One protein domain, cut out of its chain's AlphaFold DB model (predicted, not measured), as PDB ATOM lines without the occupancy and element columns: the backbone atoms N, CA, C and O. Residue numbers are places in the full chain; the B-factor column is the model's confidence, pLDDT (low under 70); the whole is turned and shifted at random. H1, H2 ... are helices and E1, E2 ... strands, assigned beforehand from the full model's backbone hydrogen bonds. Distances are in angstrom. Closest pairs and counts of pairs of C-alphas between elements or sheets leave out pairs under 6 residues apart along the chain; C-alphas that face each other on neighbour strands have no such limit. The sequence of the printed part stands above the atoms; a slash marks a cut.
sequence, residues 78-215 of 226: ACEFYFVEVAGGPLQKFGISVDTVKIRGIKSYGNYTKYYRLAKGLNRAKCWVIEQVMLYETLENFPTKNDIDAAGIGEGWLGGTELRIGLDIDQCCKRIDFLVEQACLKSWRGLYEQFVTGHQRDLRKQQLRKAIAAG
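What this domain is: This is residues 78 to 215 of the 226 residues of an uncharacterized protein of Synechococcus sp. RS9916 (UniProt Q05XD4). A strongly twisted antiparallel sheet of four strands has the helices H2 and H4 packed over one face, while the short helix H1 packs on E1 and E3 away from H2. H5 packs on H2 and H4, and H6 lies farther out beyond H2, with few contacts. The printed part has 138 residues with six named helices and four named strands, in the order E1 E2 H1 E3 H2 H3 E4 H4 H5 H6; the sheet's order is E3, E1, E2, E4, and the class is mixed. It is compact, with a radius of gyration of the C-alphas of 14.9 A and spans of 43 by 37 by 24 A.

How they stand to each other: E1, residues 78 to 86, and E2, residues 91 to 97, form a hairpin, with N 82 and O 95 2.8 A apart. On the other side of E1 is E3, residues 112 to 123, with N 83 and O 116 2.8 A apart; it bends by 87 degrees at residue 120. E4, residues 163 to 165, pairs with E2 through N 164 and O 92, 2.7 A. H1, residues 100 to 105, is over E1 at a height of 7.9 A; E2, H1 and E3 make a split strand-helix-strand unit, two strands running the same way with E1 between them, and a right-handed crossover. H2, residues 124 to 137, and H4, residues 169 to 186, make two layers with the sheet, being helices on one of its faces, at heights of 8.0 A and 10.0 A. They touch at a steep tilt of 60 degrees, with C-alphas 130 and 179 closest at 6.7 A. H5, residues 188 to 195, touches H2 at a shallow tilt of 7 degrees, the same way, with C-alphas 133 and 195 closest at 6.0 A. H6, residues 198 to 213, is close to H2 but not clearly touching, with C-alphas 136 and 200 closest at 6.8 A. H3, residues 145 to 150, only grazes the sheet. Every O i to N i+4 pair is within hydrogen-bond range in H2, H3, H4, H5 and H6, and 1 of 2 in H1.

Where its parts are: E1 begins at C-alpha 78, (173.506, 159.829, 291.485), and is 25.0 A long; E2 is 18.9 A and E3 24.2 A. H4 is 25.4 A, H2 19.7 A and H6 22.6 A, ending at C-alpha 213, (197.952, 141.960, 307.538).

The domain as a whole: The C-alphas of Ala 150 and Leu 185 are farthest apart, 42.7 A. The printed part has no cut; the link from H3 to E4 is long. Mean pLDDT of the printed part is 81.8, and it is under 70 at residues 105, 107 to 109, 154 to 159, 208 and 211 to 215.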
ATOM      1  N   ALA A  78     174.087 161.048 292.036       90.50
ATOM      2  CA  ALA A  78     173.506 159.829 291.485       90.50
ATOM      3  C   ALA A  78     174.519 158.682 291.575       90.50
ATOM      4  O   ALA A  78     175.711 158.877 291.338       90.50
ATOM      5  N   CYS A  79     174.046 157.499 291.951       90.31
ATOM      6  CA  CYS A  79     174.908 156.358 292.190       90.31
ATOM      7  C   CYS A  79     174.232 155.059 291.754       90.31
ATOM      8  O   CYS A  79     173.013 154.903 291.854       90.31
ATOM      9  N   GLU A  80     175.037 154.130 291.251       92.44
ATOM     10  CA  GLU A  80     174.583 152.821 290.794       92.44
ATOM     11  C   GLU A  80     175.426 151.715 291.416       92.44
ATOM     12  O   GLU A  80     176.615 151.903 291.683       92.44
ATOM     13  N   PHE A  81     174.796 150.558 291.619       93.38
ATOM     14  CA  PHE A  81     175.492 149.341 292.011       93.38
ATOM     15  C   PHE A  81     176.110 148.688 290.785       93.38
ATOM     16  O   PHE A  81     175.521 148.696 289.695       93.38
ATOM     17  N   TYR A  82     177.266 148.073 290.988       92.19
ATOM     18  CA  TYR A  82     177.904 147.244 289.993       92.19
ATOM     19  C   TYR A  82     178.467 145.968 290.617       92.19
ATOM     20  O   TYR A  82     178.883 145.946 291.776       92.19
ATOM     21  N   PHE A  83     178.511 144.920 289.804       91.56
ATOM     22  CA  PHE A  83     179.344 143.750 290.025       91.56
ATOM     23  C   PHE A  83     180.321 143.645 288.867       91.56
ATOM     24  O   PHE A  83     179.959 143.934 287.724       91.56
ATOM     25  N   VAL A  84     181.547 143.227 289.149       89.12
ATOM     26  CA  VAL A  84     182.516 142.884 288.112       89.12
ATOM     27  C   VAL A  84     183.129 141.528 288.363       89.12
ATOM     28  O   VAL A  84     183.382 141.181 289.510       89.12
ATOM     29  N   GLU A  85     183.395 140.795 287.294       88.62
ATOM     30  CA  GLU A  85     184.296 139.644 287.318       88.62
ATOM     31  C   GLU A  85     185.738 140.132 287.132       88.62
ATOM     32  O   GLU A  85     185.989 141.073 286.368       88.62
ATOM     33  N   VAL A  86     186.677 139.522 287.853       84.00
ATOM     34  CA  VAL A  86     188.104 139.852 287.792       84.00
ATOM     35  C   VAL A  86     188.846 138.772 287.006       84.00
ATOM     36  O   VAL A  86     188.620 137.579 287.187       84.00
ATOM     37  N   ALA A  87     189.730 139.198 286.110       77.19
ATOM     38  CA  ALA A  87     190.580 138.338 285.307       77.19
ATOM     39  C   ALA A  87     191.457 137.445 286.196       77.19
ATOM     40  O   ALA A  87     191.891 137.858 287.268       77.19
ATOM     41  N   GLY A  88     191.745 136.233 285.721       72.56
ATOM     42  CA  GLY A  88     192.672 135.316 286.390       72.56
ATOM     43  C   GLY A  88     192.062 134.442 287.489       72.56
ATOM     44  O   GLY A  88     192.774 133.620 288.051       72.56
ATOM     45  N   GLY A  89     190.762 134.538 287.789       74.62
ATOM     46  CA  GLY A  89     190.149 133.667 288.793       74.62
ATOM     47  C   GLY A  89     188.635 133.826 288.937       74.62
ATOM     48  O   GLY A  89     188.018 134.592 288.202       74.62
ATOM     49  N   PRO A  90     188.012 133.127 289.902       83.94
ATOM     50  CA  PRO A  90     186.571 133.191 290.167       83.94
ATOM     51  C   PRO A  90     186.159 134.446 290.960       83.94
ATOM     52  O   PRO A  90     185.094 134.472 291.583       83.94
ATOM     53  N   LEU A  91     187.021 135.464 291.006       88.56
ATOM     54  CA  LEU A  91     186.814 136.636 291.838       88.56
ATOM     55  C   LEU A  91     185.783 137.570 291.221       88.56
ATOM     56  O   LEU A  91     185.819 137.903 290.036       88.56
ATOM     57  N   GLN A  92     184.895 138.050 292.077       91.62
ATOM     58  CA  GLN A  92     183.920 139.078 291.773       91.62
ATOM     59  C   GLN A  92     184.145 140.263 292.708       91.62
ATOM     60  O   GLN A  92     184.578 140.095 293.844       91.62
ATOM     61  N   LYS A  93     183.824 141.475 292.269       87.88
ATOM     62  CA  LYS A  93     183.810 142.666 293.126       87.88
ATOM     63  C   LYS A  93     182.431 143.290 293.067       87.88
ATOM     64  O   LYS A  93     181.926 143.553 291.979       87.88
ATOM     65  N   PHE A  94     181.849 143.549 294.228       90.81
ATOM     66  CA  PHE A  94     180.608 144.302 294.364       90.81
ATOM     67  C   PHE A  94     180.913 145.716 294.851       90.81
ATOM     68  O   PHE A  94     181.603 145.881 295.847       90.81
ATOM     69  N   GLY A  95     180.368 146.738 294.204       89.75
ATOM     70  CA  GLY A  95     180.538 148.098 294.695       89.75
ATOM     71  C   GLY A  95     179.519 149.067 294.139       89.75
ATOM     72  O   GLY A  95     178.574 148.702 293.434       89.75
ATOM     73  N   ILE A  96     179.726 150.339 294.463       91.25
ATOM     74  CA  ILE A  96     178.877 151.439 294.008       91.25
ATOM     75  C   ILE A  96     179.709 152.547 293.360       91.25
ATOM     76  O   ILE A  96     180.818 152.851 293.800       91.25
ATOM     77  N   SER A  97     179.182 153.165 292.304       89.50
ATOM     78  CA  SER A  97     179.885 154.203 291.540       89.50
ATOM     79  C   SER A  97     179.018 155.441 291.339       89.50
ATOM     80  O   SER A  97     177.823 155.326 291.065       89.50
ATOM     81  N   VAL A  98     179.629 156.622 291.470       88.25
ATOM     82  CA  VAL A  98     179.021 157.912 291.091       88.25
ATOM     83  C   VAL A  98     179.275 158.265 289.625       88.25
ATOM     84  O   VAL A  98     178.529 159.043 289.035       88.25
ATOM     85  N   ASP A  99     180.283 157.649 289.003       85.62
ATOM     86  CA  ASP A  99     180.559 157.793 287.575       85.62
ATOM     87  C   ASP A  99     179.698 156.808 286.775       85.62
ATOM     88  O   ASP A  99     180.163 155.820 286.201       85.62
ATOM     89  N   THR A 100     178.388 157.049 286.831       79.38
ATOM     90  CA  THR A 100     177.363 156.170 286.253       79.38
ATOM     91  C   THR A 100     177.460 156.091 284.731       79.38
ATOM     92  O   THR A 100     177.151 155.056 284.150       79.38
ATOM     93  N   VAL A 101     177.924 157.153 284.067       75.19
ATOM     94  CA  VAL A 101     178.088 157.183 282.606       75.19
ATOM     95  C   VAL A 101     179.238 156.281 282.185       75.19
ATOM     96  O   VAL A 101     179.057 155.443 281.301       75.19
ATOM     97  N   LYS A 102     180.393 156.393 282.851       77.38
ATOM     98  CA  LYS A 102     181.564 155.574 282.541       77.38
ATOM     99  C   LYS A 102     181.258 154.091 282.700       77.38
ATOM    100  O   LYS A 102     181.479 153.329 281.765       77.38
ATOM    101  N   ILE A 103     180.675 153.671 283.824       73.25
ATOM    102  CA  ILE A 103     180.418 152.239 284.066       73.25
ATOM    103  C   ILE A 103     179.373 151.632 283.116       73.25
ATOM    104  O   ILE A 103     179.416 150.436 282.858       73.25
ATOM    105  N   ARG A 104     178.455 152.431 282.556       71.50
ATOM    106  CA  ARG A 104     177.421 151.952 281.619       71.50
ATOM    107  C   ARG A 104     177.974 151.516 280.265       71.50
ATOM    108  O   ARG A 104     177.359 150.676 279.615       71.50
ATOM    109  N   GLY A 105     179.085 152.109 279.832       67.00
ATOM    110  CA  GLY A 105     179.720 151.810 278.545       67.00
ATOM    111  C   GLY A 105     180.855 150.789 278.631       67.00
ATOM    112  O   GLY A 105     181.358 150.349 277.598       67.00
ATOM    113  N   ILE A 106     181.275 150.414 279.840       70.50
ATOM    114  CA  ILE A 106     182.434 149.548 280.040       70.50
ATOM    115  C   ILE A 106     182.021 148.084 279.911       70.50
ATOM    116  O   ILE A 106     181.214 147.573 280.683       70.50
ATOM    117  N   LYS A 107     182.637 147.395 278.949       66.19
ATOM    118  CA  LYS A 107     182.603 145.929 278.862       66.19
ATOM    119  C   LYS A 107     183.755 145.293 279.649       66.19
ATOM    120  O   LYS A 107     183.557 144.241 280.241       66.19
ATOM    121  N   SER A 108     184.909 145.963 279.703       67.44
ATOM    122  CA  SER A 108     186.104 145.575 280.462       67.44
ATOM    123  C   SER A 108     186.990 146.797 280.766       67.44
ATOM    124  O   SER A 108     186.984 147.773 280.014       67.44
ATOM    125  N   TYR A 109     187.734 146.777 281.877       66.19
ATOM    126  CA  TYR A 109     188.709 147.826 282.228       66.19
ATOM    127  C   TYR A 109     189.788 147.258 283.151       66.19
ATOM    128  O   TYR A 109     189.467 146.766 284.233       66.19
ATOM    129  N   GLY A 110     191.059 147.348 282.750       76.75
ATOM    130  CA  GLY A 110     192.159 146.723 283.488       76.75
ATOM    131  C   GLY A 110     191.905 145.225 283.675       76.75
ATOM    132  O   GLY A 110     191.616 144.526 282.708       76.75
ATOM    133  N   ASN A 111     191.926 144.761 284.926       73.00
ATOM    134  CA  ASN A 111     191.662 143.362 285.274       73.00
ATOM    135  C   ASN A 111     190.164 143.011 285.354       73.00
ATOM    136  O   ASN A 111     189.837 141.905 285.752       73.00
ATOM    137  N   TYR A 112     189.232 143.904 285.013       82.75
ATOM    138  CA  TYR A 112     187.796 143.600 285.042       82.75
ATOM    139  C   TYR A 112     187.306 143.084 283.693       82.75
ATOM    140  O   TYR A 112     187.447 143.779 282.684       82.75
ATOM    141  N   THR A 113     186.698 141.899 283.674       77.44
ATOM    142  CA  THR A 113     186.341 141.170 282.444       77.44
ATOM    143  C   THR A 113     184.870 141.283 282.067       77.44
ATOM    144  O   THR A 113     184.546 141.234 280.880       77.44
ATOM    145  N   LYS A 114     183.976 141.455 283.047       81.06
ATOM    146  CA  LYS A 114     182.531 141.573 282.820       81.06
ATOM    147  C   LYS A 114     181.898 142.484 283.855       81.06
ATOM    148  O   LYS A 114     182.208 142.355 285.031       81.06
ATOM    149  N   TYR A 115     181.008 143.373 283.418       84.56
ATOM    150  CA  TYR A 115     180.289 144.320 284.271       84.56
ATOM    151  C   TYR A 115     178.798 143.993 284.305       84.56
ATOM    152  O   TYR A 115     178.156 143.851 283.264       84.56
ATOM    153  N   TYR A 116     178.240 143.952 285.508       84.75
ATOM    154  CA  TYR A 116     176.810 143.873 285.767       84.75
ATOM    155  C   TYR A 116     176.406 145.130 286.515       84.75
ATOM    156  O   TYR A 116     177.074 145.544 287.457       84.75
ATOM    157  N   ARG A 117     175.317 145.757 286.088       83.62
ATOM    158  CA  ARG A 117     174.883 147.059 286.587       83.62
ATOM    159  C   ARG A 117     173.458 146.967 287.081       83.62
ATOM    160  O   ARG A 117     172.603 146.406 286.402       83.62
ATOM    161  N   LEU A 118     173.190 147.652 288.185       87.19
ATOM    162  CA  LEU A 118     171.847 147.779 288.721       87.19
ATOM    163  C   LEU A 118     171.537 149.241 289.058       87.19
ATOM    164  O   LEU A 118     172.017 149.811 290.040       87.19
ATOM    165  N   ALA A 119     170.716 149.853 288.205       85.94
ATOM    166  CA  ALA A 119     170.274 151.231 288.348       85.94
ATOM    167  C   ALA A 119     169.006 151.303 289.198       85.94
ATOM    168  O   ALA A 119     167.983 150.724 288.840       85.94
ATOM    169  N   LYS A 120     169.069 152.043 290.309       88.56
ATOM    170  CA  LYS A 120     167.945 152.194 291.250       88.56
ATOM    171  C   LYS A 120     167.448 153.628 291.426       88.56
ATOM    172  O   LYS A 120     166.547 153.860 292.219       88.56
ATOM    173  N   GLY A 121     168.039 154.591 290.711       88.12
ATOM    174  CA  GLY A 121     167.707 156.012 290.886       88.12
ATOM    175  C   GLY A 121     168.039 156.524 292.293       88.12
ATOM    176  O   GLY A 121     167.356 157.395 292.827       88.12
ATOM    177  N   LEU A 122     169.061 155.943 292.922       88.31
ATOM    178  CA  LEU A 122     169.491 156.283 294.272       88.31
ATOM    179  C   LEU A 122     170.686 157.233 294.221       88.31
ATOM    180  O   LEU A 122     171.415 157.309 293.232       88.31
ATOM    181  N   ASN A 123     170.892 157.954 295.319       88.19
ATOM    182  CA  ASN A 123     172.118 158.712 295.520       88.19
ATOM    183  C   ASN A 123     173.184 157.858 296.224       88.19
ATOM    184  O   ASN A 123     172.895 156.785 296.764       88.19
ATOM    185  N   ARG A 124     174.421 158.355 296.252       87.88
ATOM    186  CA  ARG A 124     175.582 157.658 296.820       87.88
ATOM    187  C   ARG A 124     175.392 157.258 298.280       87.88
ATOM    188  O   ARG A 124     175.814 156.166 298.657       87.88
ATOM    189  N   ALA A 125     174.757 158.105 299.090       82.19
ATOM    190  CA  ALA A 125     174.491 157.805 300.498       82.19
ATOM    191  C   ALA A 125     173.548 156.601 300.667       82.19
ATOM    192  O   ALA A 125     173.814 155.713 301.473       82.19
ATOM    193  N   LYS A 126     172.473 156.537 299.875       86.56
ATOM    194  CA  LYS A 126     171.520 155.418 299.886       86.56
ATOM    195  C   LYS A 126     172.149 154.126 299.367       86.56
ATOM    196  O   LYS A 126     172.013 153.089 300.007       86.56
ATOM    197  N   CYS A 127     172.888 154.195 298.257       90.88
ATOM    198  CA  CYS A 127     173.643 153.055 297.733       90.88
ATOM    199  C   CYS A 127     174.628 152.501 298.766       90.88
ATOM    200  O   CYS A 127     174.742 151.290 298.915       90.88
ATOM    201  N   TRP A 128     175.274 153.375 299.536       88.31
ATOM    202  CA  TRP A 128     176.210 152.963 300.576       88.31
ATOM    203  C   TRP A 128     175.551 152.196 301.723       88.31
ATOM    204  O   TRP A 128     176.149 151.239 302.200       88.31
ATOM    205  N   VAL A 129     174.324 152.555 302.136       84.94
ATOM    206  CA  VAL A 129     173.562 151.770 303.136       84.94
ATOM    207  C   VAL A 129     173.485 150.317 302.691       84.94
ATOM    208  O   VAL A 129     173.859 149.413 303.434       84.94
ATOM    209  N   ILE A 130     173.002 150.115 301.464       91.56
ATOM    210  CA  ILE A 130     172.819 148.787 300.884       91.56
ATOM    211  C   ILE A 130     174.165 148.094 300.741       91.56
ATOM    212  O   ILE A 130     174.281 146.925 301.084       91.56
ATOM    213  N   GLU A 131     175.189 148.818 300.292       90.62
ATOM    214  CA  GLU A 131     176.540 148.287 300.184       90.62
ATOM    215  C   GLU A 131     177.044 147.764 301.533       90.62
ATOM    216  O   GLU A 131     177.568 146.661 301.583       90.62
ATOM    217  N   GLN A 132     176.820 148.471 302.646       86.38
ATOM    218  CA  GLN A 132     177.258 147.982 303.957       86.38
ATOM    219  C   GLN A 132     176.540 146.695 304.373       86.38
ATOM    220  O   GLN A 132     177.181 145.809 304.939       86.38
ATOM    221  N   VAL A 133     175.240 146.588 304.076       89.69
ATOM    222  CA  VAL A 133     174.463 145.365 304.316       89.69
ATOM    223  C   VAL A 133     175.009 144.226 303.462       89.69
ATOM    224  O   VAL A 133     175.387 143.193 304.003       89.69
ATOM    225  N   MET A 134     175.146 144.439 302.152       93.00
ATOM    226  CA  MET A 134     175.660 143.436 301.218       93.00
ATOM    227  C   MET A 134     177.072 142.986 301.592       93.00
ATOM    228  O   MET A 134     177.350 141.791 301.595       93.00
ATOM    229  N   LEU A 135     177.963 143.913 301.956       87.31
ATOM    230  CA  LEU A 135     179.332 143.584 302.351       87.31
ATOM    231  C   LEU A 135     179.378 142.728 303.619       87.31
ATOM    232  O   LEU A 135     180.292 141.917 303.756       87.31
ATOM    233  N   TYR A 136     178.420 142.906 304.529       86.50
ATOM    234  CA  TYR A 136     178.280 142.047 305.696       86.50
ATOM    235  C   TYR A 136     177.644 140.691 305.354       86.50
ATOM    236  O   TYR A 136     178.189 139.661 305.731       86.50
ATOM    237  N   GLU A 137     176.527 140.667 304.623       90.62
ATOM    238  CA  GLU A 137     175.809 139.425 304.285       90.62
ATOM    239  C   GLU A 137     176.645 138.475 303.423       90.62
ATOM    240  O   GLU A 137     176.460 137.268 303.470       90.62
ATOM    241  N   THR A 138     177.601 139.017 302.670       91.62
ATOM    242  CA  THR A 138     178.522 138.247 301.826       91.62
ATOM    243  C   THR A 138     179.895 138.056 302.469       91.62
ATOM    244  O   THR A 138     180.857 137.733 301.778       91.62
ATOM    245  N   LEU A 139     180.044 138.301 303.776       86.62
ATOM    246  CA  LEU A 139     181.347 138.230 304.445       86.62
ATOM    247  C   LEU A 139     181.982 136.833 304.355       86.62
ATOM    248  O   LEU A 139     183.201 136.725 304.264       86.62
ATOM    249  N   GLU A 140     181.168 135.780 304.333       87.69
ATOM    250  CA  GLU A 140     181.627 134.391 304.182       87.69
ATOM    251  C   GLU A 140     182.194 134.101 302.786       87.69
ATOM    252  O   GLU A 140     183.046 133.232 302.634       87.69
ATOM    253  N   ASN A 141     181.792 134.876 301.775       91.69
ATOM    254  CA  ASN A 141     182.317 134.795 300.414       91.69
ATOM    255  C   ASN A 141     183.625 135.580 300.239       91.69
ATOM    256  O   ASN A 141     184.048 135.805 299.109       91.69
ATOM    257  N   PHE A 142     184.247 136.080 301.306       86.88
ATOM    258  CA  PHE A 142     185.506 136.809 301.181       86.88
ATOM    259  C   PHE A 142     186.632 135.872 300.701       86.88
ATOM    260  O   PHE A 142     186.787 134.786 301.263       86.88
ATOM    261  N   PRO A 143     187.428 136.267 299.693       84.44
ATOM    262  CA  PRO A 143     188.444 135.394 299.117       84.44
ATOM    263  C   PRO A 143     189.598 135.118 300.081       84.44
ATOM    264  O   PRO A 143     189.944 135.935 300.942       84.44
ATOM    265  N   THR A 144     190.234 133.965 299.900       82.06
ATOM    266  CA  THR A 144     191.487 133.630 300.576       82.06
ATOM    267  C   THR A 144     192.675 134.332 299.910       82.06
ATOM    268  O   THR A 144     192.573 134.867 298.804       82.06
ATOM    269  N   LYS A 145     193.841 134.306 300.570       77.06
ATOM    270  CA  LYS A 145     195.096 134.817 299.994       77.06
ATOM    271  C   LYS A 145     195.441 134.118 298.671       77.06
ATOM    272  O   LYS A 145     195.788 134.793 297.711       77.06
ATOM    273  N   ASN A 146     195.246 132.800 298.600       80.56
ATOM    274  CA  ASN A 146     195.512 132.019 297.391       80.56
ATOM    275  C   ASN A 146     194.603 132.424 296.222       80.56
ATOM    276  O   ASN A 146     195.079 132.508 295.094       80.56
ATOM    277  N   ASP A 147     193.320 132.703 296.483       83.44
ATOM    278  CA  ASP A 147     192.385 133.151 295.439       83.44
ATOM    279  C   ASP A 147     192.816 134.499 294.847       83.44
ATOM    280  O   ASP A 147     192.736 134.717 293.638       83.44
ATOM    281  N   ILE A 148     193.295 135.403 295.707       78.00
ATOM    282  CA  ILE A 148     193.796 136.724 295.317       78.00
ATOM    283  C   ILE A 148     195.094 136.612 294.512       78.00
ATOM    284  O   ILE A 148     195.210 137.239 293.457       78.00
ATOM    285  N   ASP A 149     196.033 135.782 294.970       77.81
ATOM    286  CA  ASP A 149     197.306 135.557 294.284       77.81
ATOM    287  C   ASP A 149     197.093 134.921 292.903       77.81
ATOM    288  O   ASP A 149     197.703 135.352 291.924       77.81
ATOM    289  N   ALA A 150     196.169 133.960 292.796       78.31
ATOM    290  CA  ALA A 150     195.804 133.333 291.527       78.31
ATOM    291  C   ALA A 150     195.212 134.336 290.522       78.31
ATOM    292  O   ALA A 150     195.504 134.261 289.330       78.31
ATOM    293  N   ALA A 151     194.436 135.311 291.003       76.50
ATOM    294  CA  ALA A 151     193.870 136.369 290.171       76.50
ATOM    295  C   ALA A 151     194.873 137.477 289.797       76.50
ATOM    296  O   ALA A 151     194.508 138.430 289.108       76.50
ATOM    297  N   GLY A 152     196.127 137.395 290.259       73.88
ATOM    298  CA  GLY A 152     197.146 138.409 289.987       73.88
ATOM    299  C   GLY A 152     196.793 139.788 290.555       73.88
ATOM    300  O   GLY A 152     197.223 140.809 290.014       73.88
ATOM    301  N   ILE A 153     195.981 139.839 291.616       72.31
ATOM    302  CA  ILE A 153     195.649 141.084 292.314       72.31
ATOM    303  C   ILE A 153     196.746 141.335 293.359       72.31
ATOM    304  O   ILE A 153     196.896 140.565 294.305       72.31
ATOM    305  N   GLY A 154     197.528 142.400 293.166       64.88
ATOM    306  CA  GLY A 154     198.681 142.740 294.004       64.88
ATOM    307  C   GLY A 154     198.538 144.048 294.787       64.88
ATOM    308  O   GLY A 154     197.451 144.617 294.910       64.88
ATOM    309  N   GLU A 155     199.673 144.518 295.304       58.28
ATOM    310  CA  GLU A 155     199.827 145.782 296.036       58.28
ATOM    311  C   GLU A 155     199.270 146.973 295.224       58.28
ATOM    312  O   GLU A 155     199.454 147.045 294.007       58.28
ATOM    313  N   GLY A 156     198.546 147.892 295.874       57.38
ATOM    314  CA  GLY A 156     197.922 149.052 295.218       57.38
ATOM    315  C   GLY A 156     196.501 148.845 294.677       57.38
ATOM    316  O   GLY A 156     195.905 149.777 294.127       57.38
ATOM    317  N   TRP A 157     195.909 147.653 294.820       65.31
ATOM    318  CA  TRP A 157     194.537 147.430 294.364       65.31
ATOM    319  C   TRP A 157     193.488 148.008 295.327       65.31
ATOM    320  O   TRP A 157     193.244 147.499 296.424       65.31
ATOM    321  N   LEU A 158     192.810 149.070 294.885       61.16
ATOM    322  CA  LEU A 158     191.772 149.731 295.672       61.16
ATOM    323  C   LEU A 158     190.479 148.905 295.743       61.16
ATOM    324  O   LEU A 158     189.909 148.469 294.736       61.16
ATOM    325  N   GLY A 159     189.948 148.775 296.959       66.81
ATOM    326  CA  GLY A 159     188.668 148.126 297.233       66.81
ATOM    327  C   GLY A 159     188.735 146.594 297.297       66.81
ATOM    328  O   GLY A 159     187.852 145.921 296.767       66.81
ATOM    329  N   GLY A 160     189.786 146.047 297.918       70.31
ATOM    330  CA  GLY A 160     189.898 144.647 298.385       70.31
ATOM    331  C   GLY A 160     188.745 144.185 299.267       70.31
ATOM    332  O   GLY A 160     188.387 143.012 299.247       70.31
ATOM    333  N   THR A 161     188.114 145.093 300.021       74.12
ATOM    334  CA  THR A 161     187.028 144.727 300.950       74.12
ATOM    335  C   THR A 161     185.741 144.300 300.257       74.12
ATOM    336  O   THR A 161     184.857 143.711 300.881       74.12
ATOM    337  N   GLU A 162     185.653 144.592 298.969       85.06
ATOM    338  CA  GLU A 162     184.539 144.377 298.068       85.06
ATOM    339  C   GLU A 162     184.680 143.081 297.256       85.06
ATOM    340  O   GLU A 162     183.729 142.685 296.582       85.06
ATOM    341  N   LEU A 163     185.841 142.410 297.322       87.25
ATOM    342  CA  LEU A 163     186.074 141.145 296.624       87.25
ATOM    343  C   LEU A 163     185.309 140.000 297.260       87.25
ATOM    344  O   LEU A 163     185.285 139.865 298.484       87.25
ATOM    345  N   ARG A 164     184.732 139.151 296.422       91.44
ATOM    346  CA  ARG A 164     183.996 137.952 296.793       91.44
ATOM    347  C   ARG A 164     184.326 136.804 295.846       91.44
ATOM    348  O   ARG A 164     184.760 137.033 294.719       91.44
ATOM    349  N   ILE A 165     184.086 135.584 296.304       91.50
ATOM    350  CA  ILE A 165     184.147 134.365 295.504       91.50
ATOM    351  C   ILE A 165     182.781 133.674 295.503       91.50
ATOM    352  O   ILE A 165     182.122 133.563 296.540       91.50
ATOM    353  N   GLY A 166     182.348 133.212 294.328       92.00
ATOM    354  CA  GLY A 166     181.155 132.373 294.190       92.00
ATOM    355  C   GLY A 166     179.827 133.075 294.485       92.00
ATOM    356  O   GLY A 166     178.880 132.419 294.913       92.00
ATOM    357  N   LEU A 167     179.730 134.391 294.281       92.06
ATOM    358  CA  LEU A 167     178.440 135.071 294.329       92.06
ATOM    359  C   LEU A 167     177.573 134.658 293.141       92.06
ATOM    360  O   LEU A 167     177.997 134.723 291.984       92.06
ATOM    361  N   ASP A 168     176.312 134.367 293.429       92.44
ATOM    362  CA  ASP A 168     175.246 134.423 292.438       92.44
ATOM    363  C   ASP A 168     174.837 135.893 292.248       92.44
ATOM    364  O   ASP A 168     174.207 136.507 293.116       92.44
ATOM    365  N   ILE A 169     175.240 136.480 291.118       89.75
ATOM    366  CA  ILE A 169     175.018 137.902 290.823       89.75
ATOM    367  C   ILE A 169     173.525 138.213 290.671       89.75
ATOM    368  O   ILE A 169     173.083 139.276 291.115       89.75
ATOM    369  N   ASP A 170     172.730 137.298 290.117       91.00
ATOM    370  CA  ASP A 170     171.292 137.503 289.946       91.00
ATOM    371  C   ASP A 170     170.587 137.494 291.303       91.00
ATOM    372  O   ASP A 170     169.730 138.343 291.579       91.00
ATOM    373  N   GLN A 171     170.988 136.585 292.194       94.56
ATOM    374  CA  GLN A 171     170.490 136.564 293.565       94.56
ATOM    375  C   GLN A 171     170.920 137.812 294.346       94.56
ATOM    376  O   GLN A 171     170.110 138.387 295.079       94.56
ATOM    377  N   CYS A 172     172.153 138.287 294.150       94.81
ATOM    378  CA  CYS A 172     172.613 139.542 294.742       94.81
ATOM    379  C   CYS A 172     171.800 140.744 294.240       94.81
ATOM    380  O   CYS A 172     171.428 141.607 295.036       94.81
ATOM    381  N   CYS A 173     171.464 140.793 292.946       93.38
ATOM    382  CA  CYS A 173     170.605 141.840 292.392       93.38
ATOM    383  C   CYS A 173     169.211 141.814 293.033       93.38
ATOM    384  O   CYS A 173     168.750 142.841 293.529       93.38
ATOM    385  N   LYS A 174     168.574 140.639 293.125       95.06
ATOM    386  CA  LYS A 174     167.276 140.482 293.814       95.06
ATOM    387  C   LYS A 174     167.349 140.911 295.279       95.06
ATOM    388  O   LYS A 174     166.411 141.513 295.801       95.06
ATOM    389  N   ARG A 175     168.469 140.627 295.955       96.19
ATOM    390  CA  ARG A 175     168.688 141.051 297.341       96.19
ATOM    391  C   ARG A 175     168.760 142.571 297.464       96.19
ATOM    392  O   ARG A 175     168.135 143.123 298.366       96.19
ATOM    393  N   ILE A 176     169.459 143.248 296.554       95.94
ATOM    394  CA  ILE A 176     169.515 144.716 296.513       95.94
ATOM    395  C   ILE A 176     168.114 145.306 296.327       95.94
ATOM    396  O   ILE A 176     167.757 146.239 297.045       95.94
ATOM    397  N   ASP A 177     167.307 144.749 295.424       94.44
ATOM    398  CA  ASP A 177     165.931 145.201 295.168       94.44
ATOM    399  C   ASP A 177     165.094 145.152 296.443       94.44
ATOM    400  O   ASP A 177     164.537 146.168 296.866       94.44
ATOM    401  N   PHE A 178     165.122 144.002 297.121       95.31
ATOM    402  CA  PHE A 178     164.463 143.822 298.408       95.31
ATOM    403  C   PHE A 178     164.929 144.851 299.448       95.31
ATOM    404  O   PHE A 178     164.108 145.467 300.128       95.31
ATOM    405  N   LEU A 179     166.240 145.070 299.593       94.06
ATOM    406  CA  LEU A 179     166.754 146.005 300.596       94.06
ATOM    407  C   LEU A 179     166.340 147.457 300.302       94.06
ATOM    408  O   LEU A 179     166.056 148.211 301.235       94.06
ATOM    409  N   VAL A 180     166.256 147.851 299.028       90.62
ATOM    410  CA  VAL A 180     165.758 149.176 298.627       90.62
ATOM    411  C   VAL A 180     164.287 149.347 299.008       90.62
ATOM    412  O   VAL A 180     163.926 150.375 299.583       90.62
ATOM    413  N   GLU A 181     163.449 148.342 298.760       89.44
ATOM    414  CA  GLU A 181     162.045 148.354 299.186       89.44
ATOM    415  C   GLU A 181     161.919 148.462 300.711       89.44
ATOM    416  O   GLU A 181     161.177 149.304 301.225       89.44
ATOM    417  N   GLN A 182     162.706 147.680 301.456       87.25
ATOM    418  CA  GLN A 182     162.717 147.737 302.918       87.25
ATOM    419  C   GLN A 182     163.166 149.108 303.449       87.25
ATOM    420  O   GLN A 182     162.583 149.613 304.413       87.25
ATOM    421  N   ALA A 183     164.155 149.746 302.817       83.94
ATOM    422  CA  ALA A 183     164.576 151.097 303.184       83.94
ATOM    423  C   ALA A 183     163.468 152.136 302.973       83.94
ATOM    424  O   ALA A 183     163.337 153.066 303.773       83.94
ATOM    425  N   CYS A 184     162.653 151.990 301.926       79.38
ATOM    426  CA  CYS A 184     161.504 152.864 301.695       79.38
ATOM    427  C   CYS A 184     160.445 152.716 302.798       79.38
ATOM    428  O   CYS A 184     159.888 153.723 303.234       79.38
ATOM    429  N   LEU A 185     160.225 151.493 303.294       78.19
ATOM    430  CA  LEU A 185     159.249 151.202 304.350       78.19
ATOM    431  C   LEU A 185     159.710 151.654 305.746       78.19
ATOM    432  O   LEU A 185     158.917 152.195 306.511       78.19
ATOM    433  N   LYS A 186     160.982 151.426 306.095       73.44
ATOM    434  CA  LYS A 186     161.505 151.612 307.466       73.44
ATOM    435  C   LYS A 186     162.359 152.861 307.663       73.44
ATOM    436  O   LYS A 186     162.765 153.138 308.790       73.44
ATOM    437  N   SER A 187     162.625 153.607 306.591       76.94
ATOM    438  CA  SER A 187     163.736 154.557 306.429       76.94
ATOM    439  C   SER A 187     165.099 153.888 306.207       76.94
ATOM    440  O   SER A 187     165.372 152.783 306.672       76.94
ATOM    441  N   TRP A 188     165.996 154.612 305.537       81.25
ATOM    442  CA  TRP A 188     167.377 154.191 305.268       81.25
ATOM    443  C   TRP A 188     168.193 153.940 306.540       81.25
ATOM    444  O   TRP A 188     168.979 152.997 306.595       81.25
ATOM    445  N   ARG A 189     167.976 154.753 307.579       75.44
ATOM    446  CA  ARG A 189     168.609 154.560 308.886       75.44
ATOM    447  C   ARG A 189     168.052 153.330 309.598       75.44
ATOM    448  O   ARG A 189     168.831 152.544 310.121       75.44
ATOM    449  N   GLY A 190     166.731 153.149 309.569       75.50
ATOM    450  CA  GLY A 190     166.075 151.977 310.149       75.50
ATOM    451  C   GLY A 190     166.532 150.672 309.496       75.50
ATOM    452  O   GLY A 190     166.817 149.709 310.202       75.50
ATOM    453  N   LEU A 191     166.689 150.655 308.164       84.31
ATOM    454  CA  LEU A 191     167.298 149.526 307.456       84.31
ATOM    455  C   LEU A 191     168.725 149.269 307.958       84.31
ATOM    456  O   LEU A 191     169.047 148.146 308.335       84.31
ATOM    457  N   TYR A 192     169.574 150.300 307.981       81.62
ATOM    458  CA  TYR A 192     170.954 150.138 308.432       81.62
ATOM    459  C   TYR A 192     171.030 149.590 309.857       81.62
ATOM    460  O   TYR A 192     171.768 148.652 310.113       81.62
ATOM    461  N   GLU A 193     170.263 150.145 310.792       79.94
ATOM    462  CA  GLU A 193     170.279 149.709 312.192       79.94
ATOM    463  C   GLU A 193     169.721 148.288 312.367       79.94
ATOM    464  O   GLU A 193     170.152 147.579 313.275       79.94
ATOM    465  N   GLN A 194     168.819 147.851 311.482       84.25
ATOM    466  CA  GLN A 194     168.310 146.482 311.457       84.25
ATOM    467  C   GLN A 194     169.365 145.472 310.983       84.25
ATOM    468  O   GLN A 194     169.450 144.380 311.541       84.25
ATOM    469  N   PHE A 195     170.131 145.806 309.943       83.31
ATOM    470  CA  PHE A 195     171.019 144.856 309.262       83.31
ATOM    471  C   PHE A 195     172.509 145.036 309.578       83.31
ATOM    472  O   PHE A 195     173.297 144.151 309.263       83.31
ATOM    473  N   VAL A 196     172.898 146.168 310.173       80.38
ATOM    474  CA  VAL A 196     174.284 146.544 310.489       80.38
ATOM    475  C   VAL A 196     174.386 147.013 311.948       80.38
ATOM    476  O   VAL A 196     174.385 148.196 312.295       80.38
ATOM    477  N   THR A 197     174.503 146.033 312.832       78.19
ATOM    478  CA  THR A 197     174.695 146.153 314.278       78.19
ATOM    479  C   THR A 197     176.148 146.487 314.646       78.19
ATOM    480  O   THR A 197     177.054 146.531 313.811       78.19
ATOM    481  N   GLY A 198     176.408 146.734 315.937       71.75
ATOM    482  CA  GLY A 198     177.775 146.893 316.459       71.75
ATOM    483  C   GLY A 198     178.666 145.688 316.154       71.75
ATOM    484  O   GLY A 198     179.721 145.848 315.550       71.75
ATOM    485  N   HIS A 199     178.177 144.488 316.462       75.25
ATOM    486  CA  HIS A 199     178.901 143.239 316.241       75.25
ATOM    487  C   HIS A 199     179.294 143.028 314.770       75.25
ATOM    488  O   HIS A 199     180.433 142.687 314.461       75.25
ATOM    489  N   GLN A 200     178.375 143.304 313.845       78.62
ATOM    490  CA  GLN A 200     178.605 143.132 312.407       78.62
ATOM    491  C   GLN A 200     179.673 144.099 311.876       78.62
ATOM    492  O   GLN A 200     180.499 143.727 311.039       78.62
ATOM    493  N   ARG A 201     179.720 145.326 312.413       74.69
ATOM    494  CA  ARG A 201     180.804 146.277 312.123       74.69
ATOM    495  C   ARG A 201     182.151 145.770 312.628       74.69
ATOM    496  O   ARG A 201     183.151 145.924 311.929       74.69
ATOM    497  N   ASP A 202     182.189 145.154 313.804       74.50
ATOM    498  CA  ASP A 202     183.430 144.622 314.370       74.50
ATOM    499  C   ASP A 202     183.958 143.425 313.574       74.50
ATOM    500  O   ASP A 202     185.155 143.373 313.291       74.50
ATOM    501  N   LEU A 203     183.078 142.530 313.112       76.06
ATOM    502  CA  LEU A 203     183.451 141.440 312.202       76.06
ATOM    503  C   LEU A 203     184.078 141.970 310.909       76.06
ATOM    504  O   LEU A 203     185.150 141.517 310.506       76.06
ATOM    505  N   ARG A 204     183.483 143.000 310.293       76.06
ATOM    506  CA  ARG A 204     184.062 143.627 309.094       76.06
ATOM    507  C   ARG A 204     185.415 144.285 309.362       76.06
ATOM    508  O   ARG A 204     186.322 144.153 308.544       76.06
ATOM    509  N   LYS A 205     185.594 144.948 310.509       73.75
ATOM    510  CA  LYS A 205     186.901 145.503 310.910       73.75
ATOM    511  C   LYS A 205     187.951 144.413 311.097       73.75
ATOM    512  O   LYS A 205     189.097 144.607 310.703       73.75
ATOM    513  N   GLN A 206     187.585 143.280 311.695       74.50
ATOM    514  CA  GLN A 206     188.491 142.141 311.840       74.50
ATOM    515  C   GLN A 206     188.890 141.572 310.476       74.50
ATOM    516  O   GLN A 206     190.074 141.323 310.257       74.50
ATOM    517  N   GLN A 207     187.939 141.441 309.547       72.50
ATOM    518  CA  GLN A 207     188.209 141.013 308.173       72.50
ATOM    519  C   GLN A 207     189.188 141.955 307.468       72.50
ATOM    520  O   GLN A 207     190.186 141.508 306.910       72.50
ATOM    521  N   LEU A 208     188.944 143.268 307.557       69.00
ATOM    522  CA  LEU A 208     189.815 144.293 306.986       69.00
ATOM    523  C   LEU A 208     191.235 144.200 307.557       69.00
ATOM    524  O   LEU A 208     192.197 144.195 306.799       69.00
ATOM    525  N   ARG A 209     191.375 144.059 308.880       71.62
ATOM    526  CA  ARG A 209     192.687 143.892 309.526       71.62
ATOM    527  C   ARG A 209     193.412 142.639 309.050       71.62
ATOM    528  O   ARG A 209     194.611 142.707 308.817       71.62
ATOM    529  N   LYS A 210     192.705 141.514 308.893       70.75
ATOM    530  CA  LYS A 210     193.285 140.273 308.355       70.75
ATOM    531  C   LYS A 210     193.746 140.452 306.910       70.75
ATOM    532  O   LYS A 210     194.837 140.013 306.574       70.75
ATOM    533  N   ALA A 211     192.948 141.125 306.082       67.38
ATOM    534  CA  ALA A 211     193.300 141.398 304.696       67.38
ATOM    535  C   ALA A 211     194.518 142.333 304.581       67.38
ATOM    536  O   ALA A 211     195.455 142.016 303.855       67.38
ATOM    537  N   ILE A 212     194.558 143.419 305.360       68.50
ATOM    538  CA  ILE A 212     195.725 144.313 305.451       68.50
ATOM    539  C   ILE A 212     196.962 143.541 305.928       68.50
ATOM    540  O   ILE A 212     198.014 143.617 305.306       68.50
ATOM    541  N   ALA A 213     196.842 142.750 307.002       67.56
ATOM    542  CA  ALA A 213     197.952 141.960 307.538       67.56
ATOM    543  C   ALA A 213     198.480 140.910 306.543       67.56
ATOM    544  O   ALA A 213     199.650 140.550 306.598       67.56
ATOM    545  N   ALA A 214     197.633 140.439 305.626       64.06
ATOM    546  CA  ALA A 214     198.003 139.534 304.542       64.06
ATOM    547  C   ALA A 214     198.542 140.259 303.286       64.06
ATOM    548  O   ALA A 214     198.746 139.613 302.256       64.06
ATOM    549  N   GLY A 215     198.746 141.583 303.346       63.56
ATOM    550  CA  GLY A 215     199.228 142.400 302.227       63.56
ATOM    551  C   GLY A 215     198.222 142.538 301.081       63.56
ATOM    552  O   GLY A 215     198.609 142.816 299.953       63.56
TER     553      GLY A 215